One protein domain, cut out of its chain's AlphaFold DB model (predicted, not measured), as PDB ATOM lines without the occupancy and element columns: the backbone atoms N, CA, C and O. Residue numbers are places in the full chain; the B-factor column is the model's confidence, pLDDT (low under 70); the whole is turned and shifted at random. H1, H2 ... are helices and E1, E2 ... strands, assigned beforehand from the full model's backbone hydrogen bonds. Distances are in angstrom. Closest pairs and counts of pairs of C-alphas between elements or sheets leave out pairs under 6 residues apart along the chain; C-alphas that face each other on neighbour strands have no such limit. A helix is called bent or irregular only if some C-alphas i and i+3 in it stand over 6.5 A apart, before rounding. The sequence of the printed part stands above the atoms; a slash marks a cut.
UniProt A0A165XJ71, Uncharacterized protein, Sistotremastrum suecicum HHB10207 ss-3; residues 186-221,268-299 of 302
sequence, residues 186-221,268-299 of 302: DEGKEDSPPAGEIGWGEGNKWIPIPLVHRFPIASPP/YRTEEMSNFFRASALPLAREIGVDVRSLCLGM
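This is residues 186 to 221 and 268 to 299 of the 302 residues of an uncharacterized protein of Sistotremastrum suecicum HHB10207 ss-3 (UniProt A0A165XJ71). One kinked helix, H1, lies over the strands E1 and E3 on one face of a small antiparallel sheet, ordered E2, E1, E3, in two layers, a sheet with its helix on one face. The 68 printed residues run E1, E2, H1, E3, a mixed class with 30 residues, under half, in named elements. The whole is compact, radius of gyration of the C-alphas 12.0 A, spanning 31 by 29 by 17 A.

Find C-alpha 198 at (-17.600, 2.229, -11.742); E1 runs 13.6 A to residue 202. E2, residues 205 to 208, follows. H1, residues 271 to 288, 24.4 A, is irregular, C-alphas 279 and 282 being 7.5 A apart, with a kink of 54 degrees near residue 282. E3, residues 295 to 297, ends at (-13.072, 2.257, -12.354).

In the hairpin E1 and E2, see N 202 and O 205, 2.8 A; between antiparallel E1 and E3, N 296 and O 199, 2.9 A. H1 lies over E1 and E3 at a height over the sheet of 8.2 A; its closest C-alphas with E3 are Phe 277 and Leu 297, 7.0 A. In H1, 12 of 14 O i to N i+4 pairs are within hydrogen-bond range.

Residues 222 to 267 are not printed; C-alphas 221 and 268 are 7.6 A apart. Look for pLDDT under 70 at 17 residues, among them 186 to 196.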
ATOM      1  N   ASP A 186      -6.237 -10.457  -9.897       37.91
ATOM      2  CA  ASP A 186      -6.900 -11.437  -9.075       37.91
ATOM      3  C   ASP A 186      -6.299 -12.773  -9.546       37.91
ATOM      4  O   ASP A 186      -6.063 -12.978 -10.733       37.91
ATOM      5  N   GLU A 187      -6.002 -13.708  -8.644       41.53
ATOM      6  CA  GLU A 187      -6.340 -15.083  -9.012       41.53
ATOM      7  C   GLU A 187      -7.858 -15.068  -8.964       41.53
ATOM      8  O   GLU A 187      -8.378 -14.949  -7.858       41.53
ATOM      9  N   GLY A 188      -8.518 -15.037 -10.131       43.22
ATOM     10  CA  GLY A 188      -9.958 -14.807 -10.282       43.22
ATOM     11  C   GLY A 188     -10.776 -15.226  -9.061       43.22
ATOM     12  O   GLY A 188     -11.119 -16.398  -8.898       43.22
ATOM     13  N   LYS A 189     -11.058 -14.266  -8.178       50.78
ATOM     14  CA  LYS A 189     -12.042 -14.438  -7.115       50.78
ATOM     15  C   LYS A 189     -13.386 -14.137  -7.762       50.78
ATOM     16  O   LYS A 189     -13.486 -13.225  -8.575       50.78
ATOM     17  N   GLU A 190     -14.425 -14.889  -7.407       54.41
ATOM     18  CA  GLU A 190     -15.785 -14.684  -7.938       54.41
ATOM     19  C   GLU A 190     -16.305 -13.238  -7.751       54.41
ATOM     20  O   GLU A 190     -17.250 -12.844  -8.428       54.41
ATOM     21  N   ASP A 191     -15.657 -12.440  -6.894       59.25
ATOM     22  CA  ASP A 191     -16.033 -11.073  -6.527       59.25
ATOM     23  C   ASP A 191     -15.257  -9.951  -7.266       59.25
ATOM     24  O   ASP A 191     -15.370  -8.780  -6.888       59.25
ATOM     25  N   SER A 192     -14.455 -10.259  -8.294       60.19
ATOM     26  CA  SER A 192     -13.748  -9.230  -9.077       60.19
ATOM     27  C   SER A 192     -14.723  -8.309  -9.831       60.19
ATOM     28  O   SER A 192     -15.687  -8.794 -10.432       60.19
ATOM     29  N   PRO A 193     -14.480  -6.983  -9.869       67.69
ATOM     30  CA  PRO A 193     -15.338  -6.068 -10.608       67.69
ATOM     31  C   PRO A 193     -15.287  -6.357 -12.116       67.69
ATOM     32  O   PRO A 193     -14.195  -6.506 -12.676       67.69
ATOM     33  N   PRO A 194     -16.437  -6.377 -12.808       69.56
ATOM     34  CA  PRO A 194     -16.473  -6.421 -14.262       69.56
ATOM     35  C   PRO A 194     -15.693  -5.260 -14.898       69.56
ATOM     36  O   PRO A 194     -15.609  -4.154 -14.352       69.56
ATOM     37  N   ALA A 195     -15.120  -5.516 -16.079       66.94
ATOM     38  CA  ALA A 195     -14.288  -4.551 -16.794       66.94
ATOM     39  C   ALA A 195     -15.037  -3.234 -17.030       66.94
ATOM     40  O   ALA A 195     -16.082  -3.207 -17.681       66.94
ATOM     41  N   GLY A 196     -14.472  -2.144 -16.515       67.88
ATOM     42  CA  GLY A 196     -14.978  -0.788 -16.665       67.88
ATOM     43  C   GLY A 196     -16.292  -0.484 -15.940       67.88
ATOM     44  O   GLY A 196     -16.878   0.565 -16.192       67.88
ATOM     45  N   GLU A 197     -16.737  -1.310 -14.992       80.44
ATOM     46  CA  GLU A 197     -17.746  -0.864 -14.027       80.44
ATOM     47  C   GLU A 197     -17.179   0.203 -13.082       80.44
ATOM     48  O   GLU A 197     -16.039   0.116 -12.636       80.44
ATOM     49  N   ILE A 198     -17.975   1.219 -12.744       80.75
ATOM     50  CA  ILE A 198     -17.600   2.229 -11.742       80.75
ATOM     51  C   ILE A 198     -18.183   1.810 -10.399       80.75
ATOM     52  O   ILE A 198     -19.366   1.492 -10.319       80.75
ATOM     53  N   GLY A 199     -17.382   1.855  -9.341       84.81
ATOM     54  CA  GLY A 199     -17.820   1.449  -8.010       84.81
ATOM     55  C   GLY A 199     -16.787   1.730  -6.930       84.81
ATOM     56  O   GLY A 199     -15.825   2.476  -7.137       84.81
ATOM     57  N   TRP A 200     -16.998   1.135  -5.761       84.12
ATOM     58  CA  TRP A 200     -16.034   1.149  -4.664       84.12
ATOM     59  C   TRP A 200     -15.970  -0.219  -3.984       84.12
ATOM     60  O   TRP A 200     -16.909  -1.012  -4.046       84.12
ATOM     61  N   GLY A 201     -14.837  -0.503  -3.343       80.12
ATOM     62  CA  GLY A 201     -14.673  -1.702  -2.525       80.12
ATOM     63  C   GLY A 201     -15.135  -1.466  -1.087       80.12
ATOM     64  O   GLY A 201     -14.764  -0.465  -0.475       80.12
ATOM     65  N   GLU A 202     -15.891  -2.406  -0.528       78.00
ATOM     66  CA  GLU A 202     -16.217  -2.485   0.898       78.00
ATOM     67  C   GLU A 202     -15.760  -3.849   1.445       78.00
ATOM     68  O   GLU A 202     -16.415  -4.882   1.281       78.00
ATOM     69  N   GLY A 203     -14.571  -3.876   2.058       77.88
ATOM     70  CA  GLY A 203     -13.897  -5.128   2.416       77.88
ATOM     71  C   GLY A 203     -13.516  -5.928   1.164       77.88
ATOM     72  O   GLY A 203     -12.823  -5.412   0.297       77.88
ATOM     73  N   ASN A 204     -13.992  -7.174   1.066       71.31
ATOM     74  CA  ASN A 204     -13.801  -8.034  -0.113       71.31
ATOM     75  C   ASN A 204     -14.935  -7.907  -1.146       71.31
ATOM     76  O   ASN A 204     -14.981  -8.694  -2.083       71.31
ATOM     77  N   LYS A 205     -15.885  -6.981  -0.959       77.75
ATOM     78  CA  LYS A 205     -17.039  -6.831  -1.851       77.75
ATOM     79  C   LYS A 205     -16.877  -5.619  -2.749       77.75
ATOM     80  O   LYS A 205     -16.573  -4.528  -2.273       77.75
ATOM     81  N   TRP A 206     -17.155  -5.804  -4.032       82.12
ATOM     82  CA  TRP A 206     -17.345  -4.708  -4.971       82.12
ATOM     83  C   TRP A 206     -18.781  -4.179  -4.898       82.12
ATOM     84  O   TRP A 206     -19.729  -4.964  -4.952       82.12
ATOM     85  N   ILE A 207     -18.952  -2.860  -4.787       83.75
ATOM     86  CA  ILE A 207     -20.261  -2.202  -4.869       83.75
ATOM     87  C   ILE A 207     -20.322  -1.374  -6.159       83.75
ATOM     88  O   ILE A 207     -19.698  -0.309  -6.226       83.75
ATOM     89  N   PRO A 208     -21.052  -1.845  -7.188       85.12
ATOM     90  CA  PRO A 208     -21.167  -1.132  -8.451       85.12
ATOM     91  C   PRO A 208     -22.140   0.046  -8.341       85.12
ATOM     92  O   PRO A 208     -23.174  -0.028  -7.673       85.12
ATOM     93  N   ILE A 209     -21.841   1.124  -9.065       82.62
ATOM     94  CA  ILE A 209     -22.769   2.228  -9.291       82.62
ATOM     95  C   ILE A 209     -23.540   1.944 -10.582       82.62
ATOM     96  O   ILE A 209     -22.927   1.841 -11.647       82.62
ATOM     97  N   PRO A 210     -24.880   1.862 -10.531       79.19
ATOM     98  CA  PRO A 210     -25.684   1.658 -11.724       79.19
ATOM     99  C   PRO A 210     -25.637   2.918 -12.597       79.19
ATOM    100  O   PRO A 210     -26.266   3.930 -12.289       79.19
ATOM    101  N   LEU A 211     -24.885   2.862 -13.696       75.44
ATOM    102  CA  LEU A 211     -24.732   3.969 -14.638       75.44
ATOM    103  C   LEU A 211     -25.305   3.587 -16.000       75.44
ATOM    104  O   LEU A 211     -25.044   2.509 -16.525       75.44
ATOM    105  N   VAL A 212     -26.074   4.499 -16.591       79.38
ATOM    106  CA  VAL A 212     -26.592   4.343 -17.953       79.38
ATOM    107  C   VAL A 212     -25.633   5.041 -18.913       79.38
ATOM    108  O   VAL A 212     -25.578   6.268 -18.954       79.38
ATOM    109  N   HIS A 213     -24.894   4.269 -19.707       75.31
ATOM    110  CA  HIS A 213     -23.997   4.771 -20.753       75.31
ATOM    111  C   HIS A 213     -24.462   4.283 -22.137       75.31
ATOM    112  O   HIS A 213     -25.127   3.258 -22.271       75.31
ATOM    113  N   ARG A 214     -24.145   5.048 -23.191       83.12
ATOM    114  CA  ARG A 214     -24.490   4.722 -24.595       83.12
ATOM    115  C   ARG A 214     -23.284   4.328 -25.447       83.12
ATOM    116  O   ARG A 214     -23.415   4.165 -26.655       83.12
ATOM    117  N   PHE A 215     -22.123   4.218 -24.823       80.19
ATOM    118  CA  PHE A 215     -20.861   3.855 -25.455       80.19
ATOM    119  C   PHE A 215     -20.349   2.534 -24.856       80.19
ATOM    120  O   PHE A 215     -20.775   2.169 -23.753       80.19
ATOM    121  N   PRO A 216     -19.480   1.796 -25.568       77.75
ATOM    122  CA  PRO A 216     -18.869   0.580 -25.044       77.75
ATOM    123  C   PRO A 216     -18.020   0.886 -23.806       77.75
ATOM    124  O   PRO A 216     -17.238   1.835 -23.806       77.75
ATOM    125  N   ILE A 217     -18.174   0.081 -22.757       74.56
ATOM    126  CA  ILE A 217     -17.452   0.242 -21.484       74.56
ATOM    127  C   ILE A 217     -15.988  -0.189 -21.627       74.56
ATOM    128  O   ILE A 217     -15.075   0.439 -21.086       74.56
ATOM    129  N   ALA A 218     -15.775  -1.269 -22.372       74.75
ATOM    130  CA  ALA A 218     -14.481  -1.892 -22.548       74.75
ATOM    131  C   ALA A 218     -14.322  -2.408 -23.981       74.75
ATOM    132  O   ALA A 218     -15.302  -2.707 -24.673       74.75
ATOM    133  N   SER A 219     -13.071  -2.492 -24.413       72.75
ATOM    134  CA  SER A 219     -12.664  -3.154 -25.643       72.75
ATOM    135  C   SER A 219     -12.944  -4.659 -25.560       72.75
ATOM    136  O   SER A 219     -13.018  -5.216 -24.456       72.75
ATOM    137  N   PRO A 220     -13.080  -5.349 -26.709       70.81
ATOM    138  CA  PRO A 220     -13.152  -6.802 -26.728       70.81
ATOM    139  C   PRO A 220     -12.024  -7.422 -25.889       70.81
ATOM    140  O   PRO A 220     -10.908  -6.906 -25.915       70.81
ATOM    141  N   PRO A 221     -12.304  -8.496 -25.136       65.56
ATOM    142  CA  PRO A 221     -11.294  -9.145 -24.316       65.56
ATOM    143  C   PRO A 221     -10.139  -9.663 -25.180       65.56
ATOM    144  O   PRO A 221     -10.347 -10.402 -26.144       65.56
ATOM    145  N   TYR A 268      -9.325  -3.811 -21.859       63.19
ATOM    146  CA  TYR A 268      -9.017  -2.409 -21.619       63.19
ATOM    147  C   TYR A 268     -10.296  -1.579 -21.651       63.19
ATOM    148  O   TYR A 268     -11.163  -1.767 -22.505       63.19
ATOM    149  N   ARG A 269     -10.406  -0.625 -20.729       68.62
ATOM    150  CA  ARG A 269     -11.465   0.388 -20.755       68.62
ATOM    151  C   ARG A 269     -11.352   1.260 -22.002       68.62
ATOM    152  O   ARG A 269     -10.248   1.570 -22.446       68.62
ATOM    153  N   THR A 270     -12.491   1.700 -22.525       72.25
ATOM    154  CA  THR A 270     -12.496   2.688 -23.609       72.25
ATOM    155  C   THR A 270     -12.051   4.062 -23.098       72.25
ATOM    156  O   THR A 270     -12.138   4.378 -21.899       72.25
ATOM    157  N   GLU A 271     -11.558   4.903 -24.006       72.12
ATOM    158  CA  GLU A 271     -11.190   6.281 -23.681       72.12
ATOM    159  C   GLU A 271     -12.426   7.067 -23.218       72.12
ATOM    160  O   GLU A 271     -12.379   7.796 -22.226       72.12
ATOM    161  N   GLU A 272     -13.573   6.830 -23.857       76.12
ATOM    162  CA  GLU A 272     -14.865   7.401 -23.491       76.12
ATOM    163  C   GLU A 272     -15.260   7.045 -22.057       76.12
ATOM    164  O   GLU A 272     -15.694   7.925 -21.311       76.12
ATOM    165  N   MET A 273     -15.058   5.791 -21.636       79.38
ATOM    166  CA  MET A 273     -15.360   5.375 -20.266       79.38
ATOM    167  C   MET A 273     -14.409   6.004 -19.247       79.38
ATOM    168  O   MET A 273     -14.839   6.451 -18.182       79.38
ATOM    169  N   SER A 274     -13.126   6.112 -19.592       73.12
ATOM    170  CA  SER A 274     -12.135   6.800 -18.760       73.12
ATOM    171  C   SER A 274     -12.496   8.274 -18.561       73.12
ATOM    172  O   SER A 274     -12.468   8.781 -17.437       73.12
ATOM    173  N   ASN A 275     -12.888   8.953 -19.640       75.19
ATOM    174  CA  ASN A 275     -13.300  10.353 -19.620       75.19
ATOM    175  C   ASN A 275     -14.599  10.544 -18.829       75.19
ATOM    176  O   ASN A 275     -14.689  11.448 -17.996       75.19
ATOM    177  N   PHE A 276     -15.578   9.659 -19.029       78.69
ATOM    178  CA  PHE A 276     -16.839   9.670 -18.294       78.69
ATOM    179  C   PHE A 276     -16.630   9.481 -16.787       78.69
ATOM    180  O   PHE A 276     -17.183  10.251 -16.000       78.69
ATOM    181  N   PHE A 277     -15.795   8.518 -16.381       78.69
ATOM    182  CA  PHE A 277     -15.438   8.308 -14.979       78.69
ATOM    183  C   PHE A 277     -14.813   9.565 -14.372       78.69
ATOM    184  O   PHE A 277     -15.291  10.053 -13.352       78.69
ATOM    185  N   ARG A 278     -13.793  10.140 -15.024       72.88
ATOM    186  CA  ARG A 278     -13.097  11.338 -14.524       72.88
ATOM    187  C   ARG A 278     -14.041  12.531 -14.377       72.88
ATOM    188  O   ARG A 278     -13.999  13.215 -13.357       72.88
ATOM    189  N   ALA A 279     -14.910  12.756 -15.362       78.69
ATOM    190  CA  ALA A 279     -15.884  13.844 -15.333       78.69
ATOM    191  C   ALA A 279     -16.950  13.653 -14.241       78.69
ATOM    192  O   ALA A 279     -17.414  14.628 -13.648       78.69
ATOM    193  N   SER A 280     -17.322  12.403 -13.958       78.06
ATOM    194  CA  SER A 280     -18.447  12.087 -13.076       78.06
ATOM    195  C   SER A 280     -18.026  11.774 -11.637       78.06
ATOM    196  O   SER A 280     -18.855  11.890 -10.741       78.06
ATOM    197  N   ALA A 281     -16.758  11.430 -11.383       76.88
ATOM    198  CA  ALA A 281     -16.280  10.902 -10.101       76.88
ATOM    199  C   ALA A 281     -16.565  11.815  -8.900       76.88
ATOM    200  O   ALA A 281     -17.057  11.350  -7.875       76.88
ATOM    201  N   LEU A 282     -16.283  13.117  -9.013       74.94
ATOM    202  CA  LEU A 282     -16.490  14.058  -7.910       74.94
ATOM    203  C   LEU A 282     -17.986  14.333  -7.633       74.94
ATOM    204  O   LEU A 282     -18.371  14.284  -6.462       74.94
ATOM    205  N   PRO A 283     -18.838  14.612  -8.642       81.06
ATOM    206  CA  PRO A 283     -20.289  14.668  -8.451       81.06
ATOM    207  C   PRO A 283     -20.873  13.380  -7.856       81.06
ATOM    208  O   PRO A 283     -21.594  13.456  -6.864       81.06
ATOM    209  N   LEU A 284     -20.499  12.219  -8.404       78.75
ATOM    210  CA  LEU A 284     -20.964  10.904  -7.955       78.75
ATOM    211  C   LEU A 284     -20.623  10.657  -6.492       78.75
ATOM    212  O   LEU A 284     -21.515  10.370  -5.704       78.75
ATOM    213  N   ALA A 285     -19.353  10.835  -6.117       79.44
ATOM    214  CA  ALA A 285     -18.880  10.656  -4.748       79.44
ATOM    215  C   ALA A 285     -19.675  11.509  -3.742       79.44
ATOM    216  O   ALA A 285     -20.032  11.040  -2.663       79.44
ATOM    217  N   ARG A 286     -20.014  12.751  -4.115       82.50
ATOM    218  CA  ARG A 286     -20.829  13.644  -3.278       82.50
ATOM    219  C   ARG A 286     -22.275  13.180  -3.149       82.50
ATOM    220  O   ARG A 286     -22.819  13.259  -2.054       82.50
ATOM    221  N   GLU A 287     -22.890  12.740  -4.241       86.31
ATOM    222  CA  GLU A 287     -24.288  12.295  -4.262       86.31
ATOM    223  C   GLU A 287     -24.496  11.026  -3.430       86.31
ATOM    224  O   GLU A 287     -25.449  10.935  -2.659       86.31
ATOM    225  N   ILE A 288     -23.570  10.074  -3.541       82.81
ATOM    226  CA  ILE A 288     -23.659   8.773  -2.867       82.81
ATOM    227  C   ILE A 288     -22.992   8.760  -1.481       82.81
ATOM    228  O   ILE A 288     -23.048   7.750  -0.786       82.81
ATOM    229  N   GLY A 289     -22.362   9.866  -1.066       86.00
ATOM    230  CA  GLY A 289     -21.736  10.007   0.252       86.00
ATOM    231  C   GLY A 289     -20.461   9.180   0.449       86.00
ATOM    232  O   GLY A 289     -20.154   8.793   1.574       86.00
ATOM    233  N   VAL A 290     -19.721   8.906  -0.626       82.06
ATOM    234  CA  VAL A 290     -18.506   8.074  -0.626       82.06
ATOM    235  C   VAL A 290     -17.266   8.962  -0.780       82.06
ATOM    236  O   VAL A 290     -17.303   9.983  -1.468       82.06
ATOM    237  N   ASP A 291     -16.147   8.604  -0.137       74.62
ATOM    238  CA  ASP A 291     -14.878   9.313  -0.353       74.62
ATOM    239  C   ASP A 291     -14.461   9.157  -1.820       74.62
ATOM    240  O   ASP A 291     -14.311   8.039  -2.319       74.62
ATOM    241  N   VAL A 292     -14.220  10.276  -2.506       71.62
ATOM    242  CA  VAL A 292     -13.754  10.302  -3.899       71.62
ATOM    243  C   VAL A 292     -12.506   9.439  -4.117       71.62
ATOM    244  O   VAL A 292     -12.322   8.902  -5.202       71.62
ATOM    245  N   ARG A 293     -11.669   9.259  -3.085       66.00
ATOM    246  CA  ARG A 293     -10.462   8.415  -3.140       66.00
ATOM    247  C   ARG A 293     -10.754   6.916  -3.146       66.00
ATOM    248  O   ARG A 293      -9.889   6.141  -3.529       66.00
ATOM    249  N   SER A 294     -11.937   6.515  -2.688       70.44
ATOM    250  CA  SER A 294     -12.377   5.116  -2.672       70.44
ATOM    251  C   SER A 294     -13.131   4.718  -3.942       70.44
ATOM    252  O   SER A 294     -13.300   3.528  -4.214       70.44
ATOM    253  N   LEU A 295     -13.544   5.706  -4.743       75.19
ATOM    254  CA  LEU A 295     -14.171   5.474  -6.031       75.19
ATOM    255  C   LEU A 295     -13.120   5.020  -7.046       75.19
ATOM    256  O   LEU A 295     -12.088   5.667  -7.227       75.19
ATOM    257  N   CYS A 296     -13.400   3.933  -7.751       77.69
ATOM    258  CA  CYS A 296     -12.522   3.449  -8.800       77.69
ATOM    259  C   CYS A 296     -13.305   2.918  -9.998       77.69
ATOM    260  O   CYS A 296     -14.491   2.595  -9.927       77.69
ATOM    261  N   LEU A 297     -12.610   2.885 -11.130       72.00
ATOM    262  CA  LEU A 297     -13.072   2.257 -12.354       72.00
ATOM    263  C   LEU A 297     -12.470   0.849 -12.389       72.00
ATOM    264  O   LEU A 297     -11.246   0.705 -12.342       72.00
ATOM    265  N   GLY A 298     -13.326  -0.169 -12.414       66.31
ATOM    266  CA  GLY A 298     -12.954  -1.577 -12.429       66.31
ATOM    267  C   GLY A 298     -12.038  -1.895 -13.606       66.31
ATOM    268  O   GLY A 298     -12.308  -1.508 -14.744       66.31
ATOM    269  N   MET A 299     -10.944  -2.597 -13.326       57.22
ATOM    270  CA  MET A 299     -10.087  -3.203 -14.342       57.22
ATOM    271  C   MET A 299     -10.260  -4.708 -14.231       57.22
ATOM    272  O   MET A 299     -10.108  -5.253 -13.139       57.22
TER     273      MET A 299